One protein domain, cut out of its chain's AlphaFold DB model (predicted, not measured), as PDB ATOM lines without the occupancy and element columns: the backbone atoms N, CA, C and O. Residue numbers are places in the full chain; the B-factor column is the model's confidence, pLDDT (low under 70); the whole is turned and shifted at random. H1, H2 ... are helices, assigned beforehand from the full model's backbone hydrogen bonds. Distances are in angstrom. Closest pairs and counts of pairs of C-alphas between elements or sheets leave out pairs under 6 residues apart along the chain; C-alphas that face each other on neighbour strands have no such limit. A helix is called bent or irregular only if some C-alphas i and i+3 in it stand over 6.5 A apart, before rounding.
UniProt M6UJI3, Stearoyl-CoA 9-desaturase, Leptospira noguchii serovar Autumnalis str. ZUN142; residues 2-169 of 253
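Overview. This is residues 2 to 169 of the 253 residues of the protein "Stearoyl-CoA 9-desaturase" of Leptospira noguchii serovar Autumnalis str. ZUN142 (UniProt M6UJI3). The long bent helix H7 makes a V, and arm H4b of a second bent helix crosses between its arms like the bar of an A. H3 packs on the first part of H7a and on the bar, H2 packs on H7a and pairs with H1 in a hairpin, H6 packs on H3 with H5 beside it, and H4a turns away from the bar past the last part of H7b. Residues 142 to 147, at the point of the V, and 58 to 65 stick out. The 168 printed residues hold seven named helices, H1 to H7 in order, and no named strand: all helix. The whole is compact, with a radius of gyration of the C-alphas of 16.8 A, and spans 49 by 38 by 34 A.

Along the chain. H7, residues 120 to 168, was assigned as one helix by its hydrogen bonds but is bent, C-alphas 143 and 146 being 9.1 A apart. Its arms are H7a, residues 120 to 143, 34.4 A from C-alpha 120 at (-15.349, 50.243, 0.498), and H7b, residues 146 to 168, 36.0 A to C-alpha 168 at (-48.328, 53.038, 9.244). H7b is irregular: C-alphas 146 and 149 are 7.1 A apart. H4, residues 63 to 90, likewise one helix by its hydrogen bonds, is bent, with C-alphas 75 and 78 7.9 A apart; its arms are H4a, 63 to 75, and H4b, 78 to 90. H1 is residues 2 to 7, from C-alpha 2 at (-30.987, 52.826, 16.965); H2 is 14 to 27, 20.1 A; H3 is 32 to 45, 19.8 A; H5 is 93 to 103; H6 is 108 to 117.

Arrangement. H7a and H7b touch only at the corner, only just, with 3 pairs of C-alphas within 8 A, at a steep tilt of 44 degrees. H4b touches H7a, closest C-alphas Ser 90 and Arg 127, 5.0 A, and H7b, closest Thr 78 and Ser 163, 5.0 A. H4a and H4b are about perpendicular, at 89 degrees; H4a touches H7b, closest C-alphas Leu 74 and Phe 164, 5.2 A. H3 is the hub, touching five helices, among them H6 at a shallow tilt of 25 degrees, opposite ways, closest C-alphas Phe 45 and Val 109, 6.2 A. H1 and H2 form a helical hairpin, closest C-alphas Cys 5 and Asn 17, 4.5 A. H2 touches H7a, closest C-alphas Ile 26 and Ile 133, 5.4 A. H5 is close to but not clearly touching H6, closest C-alphas Ala 100 and Phe 114, 6.9 A. Every O i to N i+4 pair is within hydrogen-bond range in H1, H2, H3, H4a, H6 and H7a; H4b has 8 of 9, H5 5 of 7, H7b 15 of 19.

Size, cuts and confidence. The C-alphas farthest apart, Lys 58 and Leu 143, are 49.2 A apart. The printed part has no cut; the link from H3 to H4, 17 residues, is long. Mean pLDDT of the printed part is 94.3, and no printed residue is under 70.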
ATOM      1  N   ILE A   2     -31.718  52.874  18.253       96.56
ATOM      2  CA  ILE A   2     -30.987  52.826  16.965       96.56
ATOM      3  C   ILE A   2     -31.176  54.134  16.172       96.56
ATOM      4  O   ILE A   2     -30.185  54.745  15.784       96.56
ATOM      5  N   HIS A   3     -32.420  54.614  16.037       95.19
ATOM      6  CA  HIS A   3     -32.741  55.917  15.433       95.19
ATOM      7  C   HIS A   3     -31.921  57.080  16.019       95.19
ATOM      8  O   HIS A   3     -31.340  57.869  15.280       95.19
ATOM      9  N   GLU A   4     -31.785  57.136  17.346       96.38
ATOM     10  CA  GLU A   4     -30.978  58.164  18.016       96.38
ATOM     11  C   GLU A   4     -29.510  58.096  17.593       96.38
ATOM     12  O   GLU A   4     -28.903  59.121  17.308       96.38
ATOM     13  N   CYS A   5     -28.942  56.893  17.493       97.94
ATOM     14  CA  CYS A   5     -27.564  56.708  17.042       97.94
ATOM     15  C   CYS A   5     -27.381  57.137  15.578       97.94
ATOM     16  O   CYS A   5     -26.378  57.767  15.240       97.94
ATOM     17  N   VAL A   6     -28.361  56.827  14.720       97.25
ATOM     18  CA  VAL A   6     -28.370  57.198  13.295       97.25
ATOM     19  C   VAL A   6     -28.319  58.715  13.115       97.25
ATOM     20  O   VAL A   6     -27.531  59.197  12.297       97.25
ATOM     21  N   HIS A   7     -29.102  59.458  13.902       96.25
ATOM     22  CA  HIS A   7     -29.128  60.923  13.866       96.25
ATOM     23  C   HIS A   7     -28.018  61.597  14.676       96.25
ATOM     24  O   HIS A   7     -27.759  62.780  14.475       96.25
ATOM     25  N   GLY A   8     -27.322  60.858  15.542       95.94
ATOM     26  CA  GLY A   8     -26.316  61.430  16.434       95.94
ATOM     27  C   GLY A   8     -26.890  62.001  17.736       95.94
ATOM     28  O   GLY A   8     -26.197  62.744  18.418       95.94
ATOM     29  N   ASN A   9     -28.134  61.663  18.081       95.38
ATOM     30  CA  ASN A   9     -28.853  62.162  19.255       95.38
ATOM     31  C   ASN A   9     -28.606  61.309  20.516       95.38
ATOM     32  O   ASN A   9     -28.995  61.710  21.611       95.38
ATOM     33  N   PHE A  10     -27.970  60.133  20.385       95.00
ATOM     34  CA  PHE A  10     -27.699  59.237  21.519       95.00
ATOM     35  C   PHE A  10     -26.604  59.789  22.446       95.00
ATOM     36  O   PHE A  10     -26.688  59.643  23.661       95.00
ATOM     37  N   SER A  11     -25.575  60.416  21.871       95.56
ATOM     38  CA  SER A  11     -24.449  61.035  22.585       95.56
ATOM     39  C   SER A  11     -23.905  62.229  21.795       95.56
ATOM     40  O   SER A  11     -24.082  62.309  20.583       95.56
ATOM     41  N   ASN A  12     -23.167  63.133  22.440       94.12
ATOM     42  CA  ASN A  12     -22.430  64.196  21.743       94.12
ATOM     43  C   ASN A  12     -21.214  63.661  20.955       94.12
ATOM     44  O   ASN A  12     -20.667  64.355  20.097       94.12
ATOM     45  N   SER A  13     -20.777  62.423  21.217       97.25
ATOM     46  CA  SER A  13     -19.644  61.792  20.534       97.25
ATOM     47  C   SER A  13     -20.094  60.981  19.318       97.25
ATOM     48  O   SER A  13     -20.840  60.003  19.425       97.25
ATOM     49  N   ARG A  14     -19.581  61.322  18.127       94.94
ATOM     50  CA  ARG A  14     -19.843  60.557  16.889       94.94
ATOM     51  C   ARG A  14     -19.402  59.095  17.000       94.94
ATOM     52  O   ARG A  14     -20.055  58.215  16.439       94.94
ATOM     53  N   ASN A  15     -18.315  58.842  17.727       97.12
ATOM     54  CA  ASN A  15     -17.784  57.496  17.926       97.12
ATOM     55  C   ASN A  15     -18.699  56.665  18.827       97.12
ATOM     56  O   ASN A  15     -18.958  55.508  18.506       97.12
ATOM     57  N   GLU A  16     -19.248  57.259  19.888       97.69
ATOM     58  CA  GLU A  16     -20.202  56.580  20.770       97.69
ATOM     59  C   GLU A  16     -21.511  56.262  20.051       97.69
ATOM     60  O   GLU A  16     -21.975  55.128  20.122       97.69
ATOM     61  N   ASN A  17     -22.067  57.210  19.286       97.75
ATOM     62  CA  ASN A  17     -23.253  56.947  18.460       97.75
ATOM     63  C   ASN A  17     -23.004  55.796  17.480       97.75
ATOM     64  O   ASN A  17     -23.843  54.914  17.325       97.75
ATOM     65  N   ARG A  18     -21.841  55.777  16.818       97.75
ATOM     66  CA  ARG A  18     -21.495  54.682  15.906       97.75
ATOM     67  C   ARG A  18     -21.335  53.355  16.649       97.75
ATOM     68  O   ARG A  18     -21.821  52.345  16.157       97.75
ATOM     69  N   PHE A  19     -20.668  53.340  17.799       98.06
ATOM     70  CA  PHE A  19     -20.481  52.126  18.592       98.06
ATOM     71  C   PHE A  19     -21.818  51.550  19.065       98.06
ATOM     72  O   PHE A  19     -22.127  50.400  18.759       98.06
ATOM     73  N   TRP A  20     -22.637  52.359  19.740       98.38
ATOM     74  CA  TRP A  20     -23.933  51.924  20.258       98.38
ATOM     75  C   TRP A  20     -24.926  51.609  19.145       98.38
ATOM     76  O   TRP A  20     -25.660  50.631  19.251       98.38
ATOM     77  N   GLY A  21     -24.899  52.360  18.042       98.31
ATOM     78  CA  GLY A  21     -25.688  52.059  16.850       98.31
ATOM     79  C   GLY A  21     -25.373  50.671  16.299       98.31
ATOM     80  O   GLY A  21     -26.285  49.873  16.103       98.31
ATOM     81  N   ARG A  22     -24.085  50.340  16.140       98.31
ATOM     82  CA  ARG A  22     -23.639  48.999  15.725       98.31
ATOM     83  C   ARG A  22     -24.033  47.923  16.719       98.31
ATOM     84  O   ARG A  22     -24.628  46.931  16.317       98.31
ATOM     85  N   PHE A  23     -23.756  48.133  18.000       98.62
ATOM     86  CA  PHE A  23     -24.095  47.177  19.047       98.62
ATOM     87  C   PHE A  23     -25.598  46.847  19.056       98.62
ATOM     88  O   PHE A  23     -25.979  45.680  18.987       98.62
ATOM     89  N   LEU A  24     -26.456  47.871  19.058       98.31
ATOM     90  CA  LEU A  24     -27.909  47.703  19.058       98.31
ATOM     91  C   LEU A  24     -28.421  47.064  17.761       98.31
ATOM     92  O   LEU A  24     -29.294  46.204  17.823       98.31
ATOM     93  N   CYS A  25     -27.879  47.443  16.598       98.12
ATOM     94  CA  CYS A  25     -28.232  46.820  15.322       98.12
ATOM     95  C   CYS A  25     -27.867  45.329  15.294       98.12
ATOM     96  O   CYS A  25     -28.698  44.522  14.883       98.12
ATOM     97  N   ILE A  26     -26.690  44.946  15.807       98.19
ATOM     98  CA  ILE A  26     -26.266  43.539  15.885       98.19
ATOM     99  C   ILE A  26     -27.238  42.727  16.751       98.19
ATOM    100  O   ILE A  26     -27.698  41.673  16.315       98.19
ATOM    101  N   LEU A  27     -27.630  43.237  17.927       97.31
ATOM    102  CA  LEU A  27     -28.665  42.606  18.765       97.31
ATOM    103  C   LEU A  27     -30.021  42.517  18.048       97.31
ATOM    104  O   LEU A  27     -30.755  41.537  18.175       97.31
ATOM    105  N   PHE A  28     -30.345  43.540  17.258       96.06
ATOM    106  CA  PHE A  28     -31.547  43.589  16.433       96.06
ATOM    107  C   PHE A  28     -31.459  42.705  15.176       96.06
ATOM    108  O   PHE A  28     -32.455  42.550  14.476       96.06
ATOM    109  N   GLY A  29     -30.310  42.086  14.892       96.06
ATOM    110  CA  GLY A  29     -30.101  41.201  13.744       96.06
ATOM    111  C   GLY A  29     -29.903  41.909  12.406       96.06
ATOM    112  O   GLY A  29     -30.044  41.271  11.371       96.06
ATOM    113  N   THR A  30     -29.579  43.201  12.404       96.31
ATOM    114  CA  THR A  30     -29.296  43.979  11.189       96.31
ATOM    115  C   THR A  30     -27.959  44.704  11.305       96.31
ATOM    116  O   THR A  30     -27.370  44.803  12.378       96.31
ATOM    117  N   THR A  31     -27.461  45.238  10.198       97.50
ATOM    118  CA  THR A  31     -26.203  45.995  10.183       97.50
ATOM    119  C   THR A  31     -26.476  47.489  10.331       97.50
ATOM    120  O   THR A  31     -27.456  48.012   9.792       97.50
ATOM    121  N   TYR A  32     -25.597  48.209  11.032       97.81
ATOM    122  CA  TYR A  32     -25.833  49.628  11.314       97.81
ATOM    123  C   TYR A  32     -25.889  50.477  10.049       97.81
ATOM    124  O   TYR A  32     -26.711  51.382   9.933       97.81
ATOM    125  N   GLN A  33     -25.035  50.170   9.076       97.44
ATOM    126  CA  GLN A  33     -24.941  50.953   7.850       97.44
ATOM    127  C   GLN A  33     -26.153  50.778   6.932       97.44
ATOM    128  O   GLN A  33     -26.498  51.734   6.239       97.44
ATOM    129  N   ILE A  34     -26.829  49.621   6.950       97.12
ATOM    130  CA  ILE A  34     -28.095  49.445   6.224       97.12
ATOM    131  C   ILE A  34     -29.163  50.344   6.823       97.12
ATOM    132  O   ILE A  34     -29.690  51.186   6.102       97.12
ATOM    133  N   VAL A  35     -29.405  50.235   8.133       96.88
ATOM    134  CA  VAL A  35     -30.420  51.045   8.822       96.88
ATOM    135  C   VAL A  35     -30.109  52.530   8.669       96.88
ATOM    136  O   VAL A  35     -30.954  53.303   8.238       96.88
ATOM    137  N   LYS A  36     -28.863  52.940   8.931       97.69
ATOM    138  CA  LYS A  36     -28.436  54.336   8.797       97.69
ATOM    139  C   LYS A  36     -28.633  54.866   7.379       97.69
ATOM    140  O   LYS A  36     -29.140  55.971   7.206       97.69
ATOM    141  N   THR A  37     -28.191  54.124   6.366       97.62
ATOM    142  CA  THR A  37     -28.265  54.599   4.980       97.62
ATOM    143  C   THR A  37     -29.707  54.624   4.495       97.62
ATOM    144  O   THR A  37     -30.104  55.622   3.903       97.62
ATOM    145  N   ALA A  38     -30.487  53.573   4.767       95.88
ATOM    146  CA  ALA A  38     -31.901  53.503   4.411       95.88
ATOM    147  C   ALA A  38     -32.687  54.638   5.075       95.88
ATOM    148  O   ALA A  38     -33.338  55.399   4.373       95.88
ATOM    149  N   HIS A  39     -32.526  54.837   6.384       96.62
ATOM    150  CA  HIS A  39     -33.233  55.870   7.144       96.62
ATOM    151  C   HIS A  39     -32.911  57.299   6.681       96.62
ATOM    152  O   HIS A  39     -33.798  58.128   6.487       96.62
ATOM    153  N   LEU A  40     -31.633  57.612   6.436       97.31
ATOM    154  CA  LEU A  40     -31.241  58.941   5.943       97.31
ATOM    155  C   LEU A  40     -31.704  59.189   4.501       97.31
ATOM    156  O   LEU A  40     -32.050  60.316   4.142       97.31
ATOM    157  N   VAL A  41     -31.695  58.150   3.664       96.81
ATOM    158  CA  VAL A  41     -32.236  58.212   2.302       96.81
ATOM    159  C   VAL A  41     -33.754  58.378   2.340       96.81
ATOM    160  O   VAL A  41     -34.270  59.201   1.588       96.81
ATOM    161  N   HIS A  42     -34.435  57.685   3.252       95.75
ATOM    162  CA  HIS A  42     -35.861  57.820   3.497       95.75
ATOM    163  C   HIS A  42     -36.220  59.264   3.848       95.75
ATOM    164  O   HIS A  42     -36.987  59.873   3.120       95.75
ATOM    165  N   HIS A  43     -35.586  59.890   4.845       96.62
ATOM    166  CA  HIS A  43     -35.837  61.312   5.141       96.62
ATOM    167  C   HIS A  43     -35.586  62.237   3.945       96.62
ATOM    168  O   HIS A  43     -36.313  63.205   3.737       96.62
ATOM    169  N   LYS A  44     -34.554  61.956   3.144       96.44
ATOM    170  CA  LYS A  44     -34.202  62.788   1.989       96.44
ATOM    171  C   LYS A  44     -35.219  62.692   0.848       96.44
ATOM    172  O   LYS A  44     -35.411  63.674   0.135       96.44
ATOM    173  N   PHE A  45     -35.796  61.515   0.631       96.19
ATOM    174  CA  PHE A  45     -36.691  61.223  -0.491       96.19
ATOM    175  C   PHE A  45     -38.098  60.840  -0.034       96.19
ATOM    176  O   PHE A  45     -38.849  60.255  -0.814       96.19
ATOM    177  N   ASN A  46     -38.460  61.154   1.210       95.81
ATOM    178  CA  ASN A  46     -39.741  60.767   1.777       95.81
ATOM    179  C   ASN A  46     -40.862  61.230   0.837       95.81
ATOM    180  O   ASN A  46     -40.821  62.334   0.287       95.81
ATOM    181  N   ARG A  47     -41.817  60.329   0.594       93.62
ATOM    182  CA  ARG A  47     -42.967  60.520  -0.306       93.62
ATOM    183  C   ARG A  47     -42.648  60.757  -1.789       93.62
ATOM    184  O   ARG A  47     -43.573  61.000  -2.563       93.62
ATOM    185  N   SER A  48     -41.385  60.651  -2.202       93.12
ATOM    186  CA  SER A  48     -40.975  60.718  -3.610       93.12
ATOM    187  C   SER A  48     -41.167  59.373  -4.323       93.12
ATOM    188  O   SER A  48     -41.376  58.328  -3.701       93.12
ATOM    189  N   GLU A  49     -41.043  59.370  -5.652       90.19
ATOM    190  CA  GLU A  49     -41.035  58.136  -6.446       90.19
ATOM    191  C   GLU A  49     -39.943  57.158  -5.958       90.19
ATOM    192  O   GLU A  49     -38.762  57.503  -5.847       90.19
ATOM    193  N   GLY A  50     -40.353  55.924  -5.656       87.75
ATOM    194  CA  GLY A  50     -39.511  54.890  -5.045       87.75
ATOM    195  C   GLY A  50     -39.625  54.763  -3.515       87.75
ATOM    196  O   GLY A  50     -39.311  53.689  -3.013       87.75
ATOM    197  N   GLU A  51     -40.150  55.780  -2.814       90.62
ATOM    198  CA  GLU A  51     -40.400  55.806  -1.349       90.62
ATOM    199  C   GLU A  51     -41.903  55.857  -0.989       90.62
ATOM    200  O   GLU A  51     -42.286  56.129   0.147       90.62
ATOM    201  N   ARG A  52     -42.780  55.591  -1.963       90.31
ATOM    202  CA  ARG A  52     -44.249  55.605  -1.827       90.31
ATOM    203  C   ARG A  52     -44.859  54.233  -2.132       90.31
ATOM    204  O   ARG A  52     -45.585  54.045  -3.106       90.31
ATOM    205  N   ILE A  53     -44.473  53.228  -1.347       89.00
ATOM    206  CA  ILE A  53     -44.741  51.807  -1.641       89.00
ATOM    207  C   ILE A  53     -46.230  51.437  -1.701       89.00
ATOM    208  O   ILE A  53     -46.566  50.375  -2.217       89.00
ATOM    209  N   GLU A  54     -47.105  52.282  -1.162       93.94
ATOM    210  CA  GLU A  54     -48.546  52.071  -1.115       93.94
ATOM    211  C   GLU A  54     -49.286  52.509  -2.378       93.94
ATOM    212  O   GLU A  54     -50.496  52.336  -2.442       93.94
ATOM    213  N   TYR A  55     -48.609  53.065  -3.382       94.56
ATOM    214  CA  TYR A  55     -49.250  53.522  -4.612       94.56
ATOM    215  C   TYR A  55     -48.973  52.597  -5.799       94.56
ATOM    216  O   TYR A  55     -47.870  52.075  -5.963       94.56
ATOM    217  N   ILE A  56     -49.979  52.415  -6.660       93.69
ATOM    218  CA  ILE A  56     -49.831  51.669  -7.916       93.69
ATOM    219  C   ILE A  56     -48.930  52.456  -8.869       93.69
ATOM    220  O   ILE A  56     -49.261  53.567  -9.286       93.69
ATOM    221  N   GLU A  57     -47.836  51.832  -9.294       88.75
ATOM    222  CA  GLU A  57     -46.915  52.409 -10.266       88.75
ATOM    223  C   GLU A  57     -47.290  51.950 -11.683       88.75
ATOM    224  O   GLU A  57     -47.237  50.758 -12.012       88.75
ATOM    225  N   LYS A  58     -47.660  52.908 -12.550       84.62
ATOM    226  CA  LYS A  58     -48.194  52.642 -13.906       84.62
ATOM    227  C   LYS A  58     -47.246  51.798 -14.774       84.62
ATOM    228  O   LYS A  58     -47.702  50.997 -15.578       84.62
ATOM    229  N   ASN A  59     -45.933  51.928 -14.565       82.12
ATOM    230  CA  ASN A  59     -44.881  51.277 -15.358       82.12
ATOM    231  C   ASN A  59     -44.051  50.262 -14.542       82.12
ATOM    232  O   ASN A  59     -42.839  50.131 -14.753       82.12
ATOM    233  N   ALA A  60     -44.667  49.596 -13.558       83.38
ATOM    234  CA  ALA A  60     -44.001  48.633 -12.669       83.38
ATOM    235  C   ALA A  60     -44.485  47.177 -12.831       83.38
ATOM    236  O   ALA A  60     -44.194  46.330 -11.990       83.38
ATOM    237  N   GLY A  61     -45.189  46.870 -13.925       88.06
ATOM    238  CA  GLY A  61     -45.691  45.526 -14.222       88.06
ATOM    239  C   GLY A  61     -47.109  45.268 -13.690       88.06
ATOM    240  O   GLY A  61     -47.804  46.213 -13.309       88.06
ATOM    241  N   PRO A  62     -47.564  44.000 -13.676       94.75
ATOM    242  CA  PRO A  62     -48.953  43.653 -13.373       94.75
ATOM    243  C   PRO A  62     -49.404  44.126 -11.986       94.75
ATOM    244  O   PRO A  62     -48.731  43.869 -10.988       94.75
ATOM    245  N   ILE A  63     -50.590  44.738 -11.905       94.25
ATOM    246  CA  ILE A  63     -51.153  45.263 -10.645       94.25
ATOM    247  C   ILE A  63     -51.255  44.168  -9.575       94.25
ATOM    248  O   ILE A  63     -50.970  44.422  -8.409       94.25
ATOM    249  N   LEU A  64     -51.617  42.938  -9.956       95.62
ATOM    250  CA  LEU A  64     -51.708  41.819  -9.013       95.62
ATOM    251  C   LEU A  64     -50.354  41.501  -8.363       95.62
ATOM    252  O   LEU A  64     -50.288  41.264  -7.160       95.62
ATOM    253  N   PHE A  65     -49.270  41.557  -9.139       95.12
ATOM    254  CA  PHE A  65     -47.922  41.344  -8.622       95.12
ATOM    255  C   PHE A  65     -47.483  42.497  -7.712       95.12
ATOM    256  O   PHE A  65     -46.909  42.252  -6.654       95.12
ATOM    257  N   GLN A  66     -47.827  43.743  -8.057       94.75
ATOM    258  CA  GLN A  66     -47.596  44.890  -7.173       94.75
ATOM    259  C   GLN A  66     -48.349  44.733  -5.841       94.75
ATOM    260  O   GLN A  66     -47.756  44.930  -4.785       94.75
ATOM    261  N   LYS A  67     -49.624  44.314  -5.870       95.94
ATOM    262  CA  LYS A  67     -50.418  44.035  -4.659       95.94
ATOM    263  C   LYS A  67     -49.789  42.932  -3.810       95.94
ATOM    264  O   LYS A  67     -49.698  43.076  -2.595       95.94
ATOM    265  N   PHE A  68     -49.330  41.851  -4.438       95.62
ATOM    266  CA  PHE A  68     -48.618  40.783  -3.739       95.62
ATOM    267  C   PHE A  68     -47.352  41.314  -3.048       95.62
ATOM    268  O   PHE A  68     -47.183  41.125  -1.845       95.62
ATOM    269  N   LEU A  69     -46.502  42.046  -3.777       93.81
ATOM    270  CA  LEU A  69     -45.285  42.637  -3.218       93.81
ATOM    271  C   LEU A  69     -45.573  43.648  -2.105       93.81
ATOM    272  O   LEU A  69     -44.809  43.709  -1.144       93.81
ATOM    273  N   TYR A  70     -46.662  44.411  -2.209       95.31
ATOM    274  CA  TYR A  70     -47.112  45.319  -1.158       95.31
ATOM    275  C   TYR A  70     -47.378  44.570   0.148       95.31
ATOM    276  O   TYR A  70     -46.789  44.912   1.168       95.31
ATOM    277  N   TYR A  71     -48.183  43.503   0.122       95.81
ATOM    278  CA  TYR A  71     -48.477  42.734   1.335       95.81
ATOM    279  C   TYR A  71     -47.259  41.983   1.873       95.81
ATOM    280  O   TYR A  71     -47.077  41.914   3.088       95.81
ATOM    281  N   VAL A  72     -46.382  41.475   0.998       94.25
ATOM    282  CA  VAL A  72     -45.100  40.896   1.429       94.25
ATOM    283  C   VAL A  72     -44.272  41.940   2.181       94.25
ATOM    284  O   VAL A  72     -43.792  41.650   3.276       94.25
ATOM    285  N   ARG A  73     -44.136  43.160   1.641       92.94
ATOM    286  CA  ARG A  73     -43.424  44.269   2.299       92.94
ATOM    287  C   ARG A  73     -44.061  44.655   3.627       92.94
ATOM    288  O   ARG A  73     -43.346  44.713   4.621       92.94
ATOM    289  N   LEU A  74     -45.379  44.831   3.633       95.00
ATOM    290  CA  LEU A  74     -46.155  45.243   4.797       95.00
ATOM    291  C   LEU A  74     -46.009  44.268   5.971       95.00
ATOM    292  O   LEU A  74     -45.841  44.697   7.106       95.00
ATOM    293  N   PHE A  75     -46.073  42.960   5.715       94.25
ATOM    294  CA  PHE A  75     -46.095  41.983   6.801       94.25
ATOM    295  C   PHE A  75     -44.731  41.494   7.248       94.25
ATOM    296  O   PHE A  75     -44.604  41.121   8.400       94.25
ATOM    297  N   VAL A  76     -43.725  41.431   6.381       89.00
ATOM    298  CA  VAL A  76     -42.399  40.899   6.765       89.00
ATOM    299  C   VAL A  76     -41.250  41.540   5.999       89.00
ATOM    300  O   VAL A  76     -40.101  41.480   6.436       89.00
ATOM    301  N   GLY A  77     -41.535  42.109   4.831       87.19
ATOM    302  CA  GLY A  77     -40.519  42.425   3.846       87.19
ATOM    303  C   GLY A  77     -39.643  43.603   4.238       87.19
ATOM    304  O   GLY A  77     -38.458  43.529   3.948       87.19
ATOM    305  N   THR A  78     -40.149  44.639   4.916       88.56
ATOM    306  CA  THR A  78     -39.295  45.764   5.346       88.56
ATOM    307  C   THR A  78     -38.183  45.273   6.266       88.56
ATOM    308  O   THR A  78     -37.002  45.399   5.940       88.56
ATOM    309  N   TYR A  79     -38.549  44.599   7.358       91.88
ATOM    310  CA  TYR A  79     -37.571  44.071   8.300       91.88
ATOM    311  C   TYR A  79     -36.673  42.996   7.669       91.88
ATOM    312  O   TYR A  79     -35.453  42.998   7.845       91.88
ATOM    313  N   PHE A  80     -37.257  42.089   6.884       91.88
ATOM    314  CA  PHE A  80     -36.491  41.056   6.195       91.88
ATOM    315  C   PHE A  80     -35.465  41.651   5.222       91.88
ATOM    316  O   PHE A  80     -34.343  41.150   5.144       91.88
ATOM    317  N   LEU A  81     -35.808  42.718   4.497       90.62
ATOM    318  CA  LEU A  81     -34.892  43.411   3.587       90.62
ATOM    319  C   LEU A  81     -33.756  44.108   4.335       90.62
ATOM    320  O   LEU A  81     -32.631  44.090   3.846       90.62
ATOM    321  N   GLU A  82     -34.001  44.668   5.520       92.00
ATOM    322  CA  GLU A  82     -32.928  45.241   6.340       92.00
ATOM    323  C   GLU A  82     -31.925  44.173   6.790       92.00
ATOM    324  O   GLU A  82     -30.714  44.334   6.616       92.00
ATOM    325  N   VAL A  83     -32.431  43.053   7.317       92.00
ATOM    326  CA  VAL A  83     -31.608  41.926   7.785       92.00
ATOM    327  C   VAL A  83     -30.846  41.288   6.626       92.00
ATOM    328  O   VAL A  83     -29.618  41.210   6.644       92.00
ATOM    329  N   SER A  84     -31.564  40.847   5.589       92.44
ATOM    330  CA  SER A  84     -30.969  40.172   4.432       92.44
ATOM    331  C   SER A  84     -30.078  41.109   3.616       92.44
ATOM    332  O   SER A  84     -29.027  40.688   3.134       92.44
ATOM    333  N   GLY A  85     -30.441  42.390   3.511       88.88
ATOM    334  CA  GLY A  85     -29.678  43.413   2.804       88.88
ATOM    335  C   GLY A  85     -28.276  43.595   3.377       88.88
ATOM    336  O   GLY A  85     -27.328  43.710   2.604       88.88
ATOM    337  N   GLY A  86     -28.112  43.528   4.703       87.31
ATOM    338  CA  GLY A  86     -26.793  43.568   5.344       87.31
ATOM    339  C   GLY A  86     -25.877  42.436   4.883       87.31
ATOM    340  O   GLY A  86     -24.725  42.673   4.513       87.31
ATOM    341  N   PHE A  87     -26.408  41.214   4.806       90.56
ATOM    342  CA  PHE A  87     -25.664  40.055   4.317       90.56
ATOM    343  C   PHE A  87     -25.381  40.144   2.816       90.56
ATOM    344  O   PHE A  87     -24.224  40.050   2.402       90.56
ATOM    345  N   LEU A  88     -26.405  40.393   1.999       93.69
ATOM    346  CA  LEU A  88     -26.278  40.460   0.542       93.69
ATOM    347  C   LEU A  88     -25.324  41.574   0.096       93.69
ATOM    348  O   LEU A  88     -24.537  41.381  -0.827       93.69
ATOM    349  N   LEU A  89     -25.349  42.729   0.766       94.56
ATOM    350  CA  LEU A  89     -24.488  43.869   0.440       94.56
ATOM    351  C   LEU A  89     -23.096  43.785   1.076       94.56
ATOM    352  O   LEU A  89     -22.207  44.537   0.681       94.56
ATOM    353  N   SER A  90     -22.872  42.837   1.991       94.50
ATOM    354  CA  SER A  90     -21.533  42.514   2.504       94.50
ATOM    355  C   SER A  90     -20.690  41.674   1.529       94.50
ATOM    356  O   SER A  90     -19.462  41.619   1.671       94.50
ATOM    357  N   LEU A  91     -21.321  41.071   0.511       95.00
ATOM    358  CA  LEU A  91     -20.649  40.333  -0.563       95.00
ATOM    359  C   LEU A  91     -19.652  41.222  -1.345       95.00
ATOM    360  O   LEU A  91     -19.660  42.452  -1.222       95.00
ATOM    361  N   PRO A  92     -18.738  40.636  -2.142       95.38
ATOM    362  CA  PRO A  92     -17.778  41.408  -2.928       95.38
ATOM    363  C   PRO A  92     -18.447  42.455  -3.830       95.38
ATOM    364  O   PRO A  92     -19.420  42.170  -4.525       95.38
ATOM    365  N   LEU A  93     -17.877  43.666  -3.869       94.69
ATOM    366  CA  LEU A  93     -18.385  44.776  -4.687       94.69
ATOM    367  C   LEU A  93     -18.426  44.450  -6.184       94.69
ATOM    368  O   LEU A  93     -19.287  44.970  -6.894       94.69
ATOM    369  N   SER A  94     -17.534  43.572  -6.652       95.00
ATOM    370  CA  SER A  94     -17.532  43.049  -8.021       95.00
ATOM    371  C   SER A  94     -18.824  42.308  -8.371       95.00
ATOM    372  O   SER A  94     -19.228  42.313  -9.529       95.00
ATOM    373  N   PHE A  95     -19.494  41.715  -7.381       93.19
ATOM    374  CA  PHE A  95     -20.768  41.027  -7.548       93.19
ATOM    375  C   PHE A  95     -21.961  41.967  -7.322       93.19
ATOM    376  O   PHE A  95     -22.882  42.016  -8.137       93.19
ATOM    377  N   THR A  96     -21.946  42.761  -6.248       93.00
ATOM    378  CA  THR A  96     -23.116  43.568  -5.853       93.00
ATOM    379  C   THR A  96     -23.311  44.823  -6.706       93.00
ATOM    380  O   THR A  96     -24.451  45.201  -6.989       93.00
ATOM    381  N   SER A  97     -22.233  45.472  -7.156       92.25
ATOM    382  CA  SER A  97     -22.317  46.750  -7.885       92.25
ATOM    383  C   SER A  97     -22.963  46.611  -9.268       92.25
ATOM    384  O   SER A  97     -23.859  47.403  -9.578       92.25
ATOM    385  N   PRO A  98     -22.607  45.607 -10.098       93.00
ATOM    386  CA  PRO A  98     -23.272  45.400 -11.385       93.00
ATOM    387  C   PRO A  98     -24.769  45.096 -11.240       93.00
ATOM    388  O   PRO A  98     -25.580  45.642 -11.989       93.00
ATOM    389  N   ILE A  99     -25.148  44.279 -10.248       91.12
ATOM    390  CA  ILE A  99     -26.549  43.933  -9.962       91.12
ATOM    391  C   ILE A  99     -27.330  45.186  -9.546       91.12
ATOM    392  O   ILE A  99     -28.379  45.481 -10.123       91.12
ATOM    393  N   ALA A 100     -26.795  45.970  -8.605       90.00
ATOM    394  CA  ALA A 100     -27.394  47.229  -8.163       90.00
ATOM    395  C   ALA A 100     -27.615  48.210  -9.327       90.00
ATOM    396  O   ALA A 100     -28.698  48.788  -9.484       90.00
ATOM    397  N   LYS A 101     -26.602  48.357 -10.192       88.81
ATOM    398  CA  LYS A 101     -26.667  49.223 -11.374       88.81
ATOM    399  C   LYS A 101     -27.746  48.766 -12.355       88.81
ATOM    400  O   LYS A 101     -28.491  49.599 -12.862       88.81
ATOM    401  N   LYS A 102     -27.841  47.459 -12.608       88.75
ATOM    402  CA  LYS A 102     -28.763  46.886 -13.595       88.75
ATOM    403  C   LYS A 102     -30.223  46.915 -13.141       88.75
ATOM    404  O   LYS A 102     -31.087  47.237 -13.947       88.75
ATOM    405  N   TYR A 103     -30.496  46.581 -11.880       85.50
ATOM    406  CA  TYR A 103     -31.867  46.308 -11.427       85.50
ATOM    407  C   TYR A 103     -32.472  47.394 -10.535       85.50
ATOM    408  O   TYR A 103     -33.688  47.558 -10.529       85.50
ATOM    409  N   PHE A 104     -31.656  48.159  -9.805       80.62
ATOM    410  CA  PHE A 104     -32.163  49.069  -8.771       80.62
ATOM    411  C   PHE A 104     -31.964  50.549  -9.095       80.62
ATOM    412  O   PHE A 104     -32.591  51.404  -8.486       80.62
ATOM    413  N   SER A 105     -31.164  50.896 -10.104       72.62
ATOM    414  CA  SER A 105     -30.850  52.298 -10.432       72.62
ATOM    415  C   SER A 105     -31.959  53.039 -11.199       72.62
ATOM    416  O   SER A 105     -31.669  54.003 -11.904       72.62
ATOM    417  N   LYS A 106     -33.224  52.616 -11.079       82.06
ATOM    418  CA  LYS A 106     -34.361  53.274 -11.742       82.06
ATOM    419  C   LYS A 106     -34.667  54.631 -11.105       82.06
ATOM    420  O   LYS A 106     -34.775  55.621 -11.820       82.06
ATOM    421  N   PHE A 107     -34.711  54.691  -9.771       86.88
ATOM    422  CA  PHE A 107     -35.114  55.892  -9.031       86.88
ATOM    423  C   PHE A 107     -33.943  56.590  -8.317       86.88
ATOM    424  O   PHE A 107     -32.977  55.923  -7.917       86.88
ATOM    425  N   PRO A 108     -34.010  57.924  -8.119       90.94
ATOM    426  CA  PRO A 108     -32.985  58.687  -7.398       90.94
ATOM    427  C   PRO A 108     -32.710  58.181  -5.976       90.94
ATOM    428  O   PRO A 108     -31.551  58.185  -5.544       90.94
ATOM    429  N   VAL A 109     -33.747  57.700  -5.280       93.06
ATOM    430  CA  VAL A 109     -33.644  57.111  -3.937       93.06
ATOM    431  C   VAL A 109     -32.666  55.933  -3.923       93.06
ATOM    432  O   VAL A 109     -31.658  55.964  -3.214       93.06
ATOM    433  N   TYR A 110     -32.873  54.943  -4.793       92.38
ATOM    434  CA  TYR A 110     -32.028  53.754  -4.863       92.38
ATOM    435  C   TYR A 110     -30.619  54.088  -5.355       92.38
ATOM    436  O   TYR A 110     -29.646  53.585  -4.799       92.38
ATOM    437  N   LYS A 111     -30.469  54.998  -6.331       93.06
ATOM    438  CA  LYS A 111     -29.139  55.479  -6.750       93.06
ATOM    439  C   LYS A 111     -28.365  56.080  -5.576       93.06
ATOM    440  O   LYS A 111     -27.176  55.807  -5.426       93.06
ATOM    441  N   THR A 112     -29.029  56.881  -4.740       95.38
ATOM    442  CA  THR A 112     -28.404  57.508  -3.567       95.38
ATOM    443  C   THR A 112     -28.033  56.468  -2.515       95.38
ATOM    444  O   THR A 112     -26.904  56.491  -2.021       95.38
ATOM    445  N   PHE A 113     -28.937  55.527  -2.228       96.31
ATOM    446  CA  PHE A 113     -28.684  54.414  -1.316       96.31
ATOM    447  C   PHE A 113     -27.468  53.591  -1.756       96.31
ATOM    448  O   PHE A 113     -26.498  53.473  -1.006       96.31
ATOM    449  N   PHE A 114     -27.466  53.092  -2.998       95.56
ATOM    450  CA  PHE A 114     -26.393  52.234  -3.498       95.56
ATOM    451  C   PHE A 114     -25.052  52.968  -3.607       95.56
ATOM    452  O   PHE A 114     -24.023  52.405  -3.240       95.56
ATOM    453  N   LYS A 115     -25.054  54.252  -3.996       94.38
ATOM    454  CA  LYS A 115     -23.842  55.090  -4.001       94.38
ATOM    455  C   LYS A 115     -23.205  55.214  -2.613       94.38
ATOM    456  O   LYS A 115     -21.985  55.334  -2.516       94.38
ATOM    457  N   GLN A 116     -24.007  55.231  -1.549       96.25
ATOM    458  CA  GLN A 116     -23.511  55.347  -0.178       96.25
ATOM    459  C   GLN A 116     -23.112  53.987   0.410       96.25
ATOM    460  O   GLN A 116     -22.020  53.869   0.963       96.25
ATOM    461  N   ILE A 117     -23.965  52.967   0.279       96.44
ATOM    462  CA  ILE A 117     -23.768  51.662   0.929       96.44
ATOM    463  C   ILE A 117     -22.611  50.856   0.313       96.44
ATOM    464  O   ILE A 117     -22.000  50.039   0.995       96.44
ATOM    465  N   GLN A 118     -22.275  51.106  -0.960       96.12
ATOM    466  CA  GLN A 118     -21.219  50.393  -1.694       96.12
ATOM    467  C   GLN A 118     -19.826  51.026  -1.555       96.12
ATOM    468  O   GLN A 118     -18.881  50.601  -2.220       96.12
ATOM    469  N   LYS A 119     -19.658  52.033  -0.692       96.88
ATOM    470  CA  LYS A 119     -18.329  52.571  -0.384       96.88
ATOM    471  C   LYS A 119     -17.467  51.505   0.316       96.88
ATOM    472  O   LYS A 119     -17.979  50.839   1.221       96.88
ATOM    473  N   PRO A 120     -16.182  51.321  -0.047       96.81
ATOM    474  CA  PRO A 120     -15.349  50.243   0.498       96.81
ATOM    475  C   PRO A 120     -15.282  50.200   2.031       96.81
ATOM    476  O   PRO A 120     -15.360  49.126   2.630       96.81
ATOM    477  N   GLU A 121     -15.184  51.359   2.680       96.25
ATOM    478  CA  GLU A 121     -15.155  51.493   4.136       96.25
ATOM    479  C   GLU A 121     -16.482  51.092   4.796       96.25
ATOM    480  O   GLU A 121     -16.483  50.482   5.867       96.25
ATOM    481  N   ILE A 122     -17.606  51.360   4.125       97.06
ATOM    482  CA  ILE A 122     -18.950  50.989   4.577       97.06
ATOM    483  C   ILE A 122     -19.155  49.483   4.420       97.06
ATOM    484  O   ILE A 122     -19.597  48.825   5.356       97.06
ATOM    485  N   VAL A 123     -18.743  48.906   3.290       97.31
ATOM    486  CA  VAL A 123     -18.804  47.453   3.064       97.31
ATOM    487  C   VAL A 123     -17.930  46.689   4.057       97.31
ATOM    488  O   VAL A 123     -18.324  45.626   4.534       97.31
ATOM    489  N   ARG A 124     -16.757  47.223   4.424       96.75
ATOM    490  CA  ARG A 124     -15.931  46.631   5.486       96.75
ATOM    491  C   ARG A 124     -16.683  46.579   6.817       96.75
ATOM    492  O   ARG A 124     -16.622  45.562   7.499       96.75
ATOM    493  N   GLU A 125     -17.392  47.646   7.176       96.62
ATOM    494  CA  GLU A 125     -18.221  47.680   8.383       96.62
ATOM    495  C   GLU A 125     -19.392  46.693   8.300       96.62
ATOM    496  O   GLU A 125     -19.579  45.921   9.237       96.62
ATOM    497  N   LEU A 126     -20.097  46.638   7.162       96.38
ATOM    498  CA  LEU A 126     -21.166  45.665   6.906       96.38
ATOM    499  C   LEU A 126     -20.687  44.228   7.109       96.38
ATOM    500  O   LEU A 126     -21.378  43.446   7.744       96.38
ATOM    501  N   ARG A 127     -19.499  43.872   6.607       97.50
ATOM    502  CA  ARG A 127     -18.934  42.522   6.780       97.50
ATOM    503  C   ARG A 127     -18.687  42.179   8.241       97.50
ATOM    504  O   ARG A 127     -18.971  41.058   8.648       97.50
ATOM    505  N   ILE A 128     -18.162  43.129   9.013       97.69
ATOM    506  CA  ILE A 128     -17.915  42.923  10.442       97.69
ATOM    507  C   ILE A 128     -19.248  42.768  11.177       97.69
ATOM    508  O   ILE A 128     -19.400  41.818  11.936       97.69
ATOM    509  N   ASP A 129     -20.217  43.654  10.933       98.25
ATOM    510  CA  ASP A 129     -21.542  43.571  11.557       98.25
ATOM    511  C   ASP A 129     -22.234  42.249  11.194       98.25
ATOM    512  O   ASP A 129     -22.671  41.531  12.086       98.25
ATOM    513  N   SER A 130     -22.258  41.879   9.912       97.50
ATOM    514  CA  SER A 130     -22.822  40.614   9.427       97.50
ATOM    515  C   SER A 130     -22.163  39.397  10.076       97.50
ATOM    516  O   SER A 130     -22.861  38.486  10.511       97.50
ATOM    517  N   LEU A 131     -20.831  39.379  10.202       97.62
ATOM    518  CA  LEU A 131     -20.123  38.300  10.893       97.62
ATOM    519  C   LEU A 131     -20.533  38.214  12.370       97.62
ATOM    520  O   LEU A 131     -20.808  37.126  12.864       97.62
ATOM    521  N   LEU A 132     -20.609  39.349  13.069       98.38
ATOM    522  CA  LEU A 132     -21.010  39.387  14.476       98.38
ATOM    523  C   LEU A 132     -22.471  38.964  14.673       98.38
ATOM    524  O   LEU A 132     -22.767  38.266  15.638       98.38
ATOM    525  N   ILE A 133     -23.366  39.323  13.751       97.94
ATOM    526  CA  ILE A 133     -24.761  38.860  13.747       97.94
ATOM    527  C   ILE A 133     -24.808  37.344  13.545       97.94
ATOM    528  O   ILE A 133     -25.500  36.658  14.296       97.94
ATOM    529  N   PHE A 134     -24.057  36.804  12.578       96.69
ATOM    530  CA  PHE A 134     -23.984  35.357  12.361       96.69
ATOM    531  C   PHE A 134     -23.464  34.616  13.590       96.69
ATOM    532  O   PHE A 134     -24.036  33.594  13.955       96.69
ATOM    533  N   ILE A 135     -22.424  35.134  14.246       98.25
ATOM    534  CA  ILE A 135     -21.899  34.547  15.483       98.25
ATOM    535  C   ILE A 135     -22.958  34.618  16.586       98.25
ATOM    536  O   ILE A 135     -23.271  33.596  17.185       98.25
ATOM    537  N   LEU A 136     -23.559  35.786  16.826       98.12
ATOM    538  CA  LEU A 136     -24.549  35.978  17.887       98.12
ATOM    539  C   LEU A 136     -25.758  35.052  17.716       98.12
ATOM    540  O   LEU A 136     -26.099  34.302  18.631       98.12
ATOM    541  N   PHE A 137     -26.407  35.095  16.551       96.56
ATOM    542  CA  PHE A 137     -27.593  34.281  16.304       96.56
ATOM    543  C   PHE A 137     -27.235  32.810  16.112       96.56
ATOM    544  O   PHE A 137     -27.982  31.962  16.583       96.56
ATOM    545  N   GLY A 138     -26.087  32.485  15.513       97.25
ATOM    546  CA  GLY A 138     -25.588  31.112  15.420       97.25
ATOM    547  C   GLY A 138     -25.368  30.486  16.797       97.25
ATOM    548  O   GLY A 138     -25.856  29.387  17.053       97.25
ATOM    549  N   CYS A 139     -24.728  31.213  17.720       98.19
ATOM    550  CA  CYS A 139     -24.592  30.799  19.115       98.19
ATOM    551  C   CYS A 139     -25.954  30.682  19.808       98.19
ATOM    552  O   CYS A 139     -26.192  29.692  20.490       98.19
ATOM    553  N   ALA A 140     -26.864  31.643  19.618       97.25
ATOM    554  CA  ALA A 140     -28.203  31.577  20.204       97.25
ATOM    555  C   ALA A 140     -28.980  30.339  19.722       97.25
ATOM    556  O   ALA A 140     -29.527  29.601  20.535       97.25
ATOM    557  N   PHE A 141     -28.970  30.063  18.415       97.38
ATOM    558  CA  PHE A 141     -29.604  28.880  17.833       97.38
ATOM    559  C   PHE A 141     -28.981  27.582  18.340       97.38
ATOM    560  O   PHE A 141     -29.711  26.661  18.701       97.38
ATOM    561  N   TYR A 142     -27.651  27.526  18.413       97.12
ATOM    562  CA  TYR A 142     -26.932  26.376  18.951       97.12
ATOM    563  C   TYR A 142     -27.305  26.106  20.417       97.12
ATOM    564  O   TYR A 142     -27.641  24.978  20.766       97.12
ATOM    565  N   LEU A 143     -27.320  27.145  21.259       97.31
ATOM    566  CA  LEU A 143     -27.657  27.037  22.683       97.31
ATOM    567  C   LEU A 143     -29.137  26.711  22.929       97.31
ATOM    568  O   LEU A 143     -29.456  26.050  23.915       97.31
ATOM    569  N   CYS A 144     -30.047  27.140  22.051       96.44
ATOM    570  CA  CYS A 144     -31.464  26.793  22.157       96.44
ATOM    571  C   CYS A 144     -31.745  25.307  21.872       96.44
ATOM    572  O   CYS A 144     -32.759  24.792  22.350       96.44
ATOM    573  N   GLY A 145     -30.894  24.619  21.101       94.00
ATOM    574  CA  GLY A 145     -31.079  23.209  20.752       94.00
ATOM    575  C   GLY A 145     -32.486  22.934  20.184       94.00
ATOM    576  O   GLY A 145     -32.926  23.657  19.286       94.00
ATOM    577  N   PRO A 146     -33.245  21.953  20.715       93.44
ATOM    578  CA  PRO A 146     -34.621  21.674  20.278       93.44
ATOM    579  C   PRO A 146     -35.588  22.864  20.410       93.44
ATOM    580  O   PRO A 146     -36.557  22.962  19.659       93.44
ATOM    581  N   ASN A 147     -35.315  23.805  21.320       95.06
ATOM    582  CA  ASN A 147     -36.144  24.995  21.530       95.06
ATOM    583  C   ASN A 147     -35.875  26.107  20.500       95.06
ATOM    584  O   ASN A 147     -36.482  27.174  20.582       95.06
ATOM    585  N   ALA A 148     -35.000  25.882  19.511       95.75
ATOM    586  CA  ALA A 148     -34.720  26.831  18.433       95.75
ATOM    587  C   ALA A 148     -35.990  27.310  17.711       95.75
ATOM    588  O   ALA A 148     -36.051  28.459  17.278       95.75
ATOM    589  N   ILE A 149     -37.030  26.472  17.640       96.06
ATOM    590  CA  ILE A 149     -38.320  26.844  17.050       96.06
ATOM    591  C   ILE A 149     -38.950  28.061  17.744       96.06
ATOM    592  O   ILE A 149     -39.494  28.934  17.073       96.06
ATOM    593  N   PHE A 150     -38.813  28.185  19.069       95.94
ATOM    594  CA  PHE A 150     -39.324  29.338  19.810       95.94
ATOM    595  C   PHE A 150     -38.580  30.618  19.419       95.94
ATOM    596  O   PHE A 150     -39.207  31.647  19.174       95.94
ATOM    597  N   LEU A 151     -37.252  30.542  19.271       95.44
ATOM    598  CA  LEU A 151     -36.449  31.665  18.790       95.44
ATOM    599  C   LEU A 151     -36.868  32.084  17.372       95.44
ATOM    600  O   LEU A 151     -37.032  33.275  17.121       95.44
ATOM    601  N   ILE A 152     -37.118  31.131  16.465       95.25
ATOM    602  CA  ILE A 152     -37.634  31.425  15.115       95.25
ATOM    603  C   ILE A 152     -38.961  32.185  15.198       95.25
ATOM    604  O   ILE A 152     -39.108  33.222  14.553       95.25
ATOM    605  N   LEU A 153     -39.911  31.710  16.010       95.88
ATOM    606  CA  LEU A 153     -41.218  32.352  16.164       95.88
ATOM    607  C   LEU A 153     -41.095  33.781  16.706       95.88
ATOM    608  O   LEU A 153     -41.751  34.686  16.191       95.88
ATOM    609  N   VAL A 154     -40.216  34.012  17.685       95.12
ATOM    610  CA  VAL A 154     -39.941  35.355  18.219       95.12
ATOM    611  C   VAL A 154     -39.350  36.272  17.144       95.12
ATOM    612  O   VAL A 154     -39.747  37.432  17.042       95.12
ATOM    613  N   LEU A 155     -38.432  35.772  16.313       94.38
ATOM    614  CA  LEU A 155     -37.831  36.554  15.228       94.38
ATOM    615  C   LEU A 155     -38.830  36.883  14.114       94.38
ATOM    616  O   LEU A 155     -38.826  38.009  13.615       94.38
ATOM    617  N   ILE A 156     -39.708  35.940  13.759       94.12
ATOM    618  CA  ILE A 156     -40.799  36.171  12.803       94.12
ATOM    619  C   ILE A 156     -41.766  37.215  13.360       94.12
ATOM    620  O   ILE A 156     -42.084  38.177  12.665       94.12
ATOM    621  N   LEU A 157     -42.185  37.076  14.622       95.62
ATOM    622  CA  LEU A 157     -43.079  38.035  15.268       95.62
ATOM    623  C   LEU A 157     -42.448  39.428  15.332       95.62
ATOM    624  O   LEU A 157     -43.111  40.410  15.007       95.62
ATOM    625  N   ARG A 158     -41.156  39.527  15.676       94.06
ATOM    626  CA  ARG A 158     -40.410  40.793  15.609       94.06
ATOM    627  C   ARG A 158     -40.479  41.387  14.210       94.06
ATOM    628  O   ARG A 158     -40.836  42.553  14.070       94.06
ATOM    629  N   GLY A 159     -40.134  40.600  13.192       94.19
ATOM    630  CA  GLY A 159     -40.137  41.061  11.808       94.19
ATOM    631  C   GLY A 159     -41.505  41.537  11.341       94.19
ATOM    632  O   GLY A 159     -41.590  42.544  10.636       94.19
ATOM    633  N   TRP A 160     -42.560  40.864  11.798       95.50
ATOM    634  CA  TRP A 160     -43.935  41.253  11.538       95.50
ATOM    635  C   TRP A 160     -44.312  42.577  12.192       95.50
ATOM    636  O   TRP A 160     -44.740  43.493  11.494       95.50
ATOM    637  N   ILE A 161     -44.080  42.722  13.500       94.38
ATOM    638  CA  ILE A 161     -44.388  43.957  14.238       94.38
ATOM    639  C   ILE A 161     -43.657  45.150  13.613       94.38
ATOM    640  O   ILE A 161     -44.267  46.191  13.377       94.38
ATOM    641  N   VAL A 162     -42.359  44.996  13.332       94.19
ATOM    642  CA  VAL A 162     -41.532  46.071  12.768       94.19
ATOM    643  C   VAL A 162     -42.038  46.465  11.384       94.19
ATOM    644  O   VAL A 162     -42.327  47.635  11.167       94.19
ATOM    645  N   SER A 163     -42.211  45.501  10.472       94.19
ATOM    646  CA  SER A 163     -42.640  45.799   9.096       94.19
ATOM    647  C   SER A 163     -44.034  46.425   9.050       94.19
ATOM    648  O   SER A 163     -44.266  47.372   8.300       94.19
ATOM    649  N   PHE A 164     -44.945  45.930   9.890       95.00
ATOM    650  CA  PHE A 164     -46.326  46.385   9.907       95.00
ATOM    651  C   PHE A 164     -46.463  47.805  10.463       95.00
ATOM    652  O   PHE A 164     -47.223  48.616   9.931       95.00
ATOM    653  N   LEU A 165     -45.739  48.135  11.535       94.12
ATOM    654  CA  LEU A 165     -45.862  49.444  12.178       94.12
ATOM    655  C   LEU A 165     -45.069  50.538  11.462       94.12
ATOM    656  O   LEU A 165     -45.531  51.676  11.434       94.12
ATOM    657  N   ASP A 166     -43.929  50.207  10.855       91.06
ATOM    658  CA  ASP A 166     -43.071  51.178  10.165       91.06
ATOM    659  C   ASP A 166     -43.817  51.903   9.030       91.06
ATOM    660  O   ASP A 166     -43.790  53.129   8.915       91.06
ATOM    661  N   HIS A 167     -44.615  51.160   8.260       91.69
ATOM    662  CA  HIS A 167     -45.364  51.726   7.140       91.69
ATOM    663  C   HIS A 167     -46.570  52.594   7.557       91.69
ATOM    664  O   HIS A 167     -47.000  53.480   6.809       91.69
ATOM    665  N   SER A 168     -47.088  52.399   8.776       95.44
ATOM    666  CA  SER A 168     -48.328  53.038   9.244       95.44
ATOM    667  C   SER A 168     -48.260  54.567   9.181       95.44
ATOM    668  O   SER A 168     -49.249  55.226   8.854       95.44
ATOM    669  N   TYR A 169     -47.087  55.144   9.440       96.12
ATOM    670  CA  TYR A 169     -46.904  56.593   9.502       96.12
ATOM    671  C   TYR A 169     -46.939  57.303   8.147       96.12
ATOM    672  O   TYR A 169     -47.052  58.530   8.113       96.12
TER     673      TYR A 169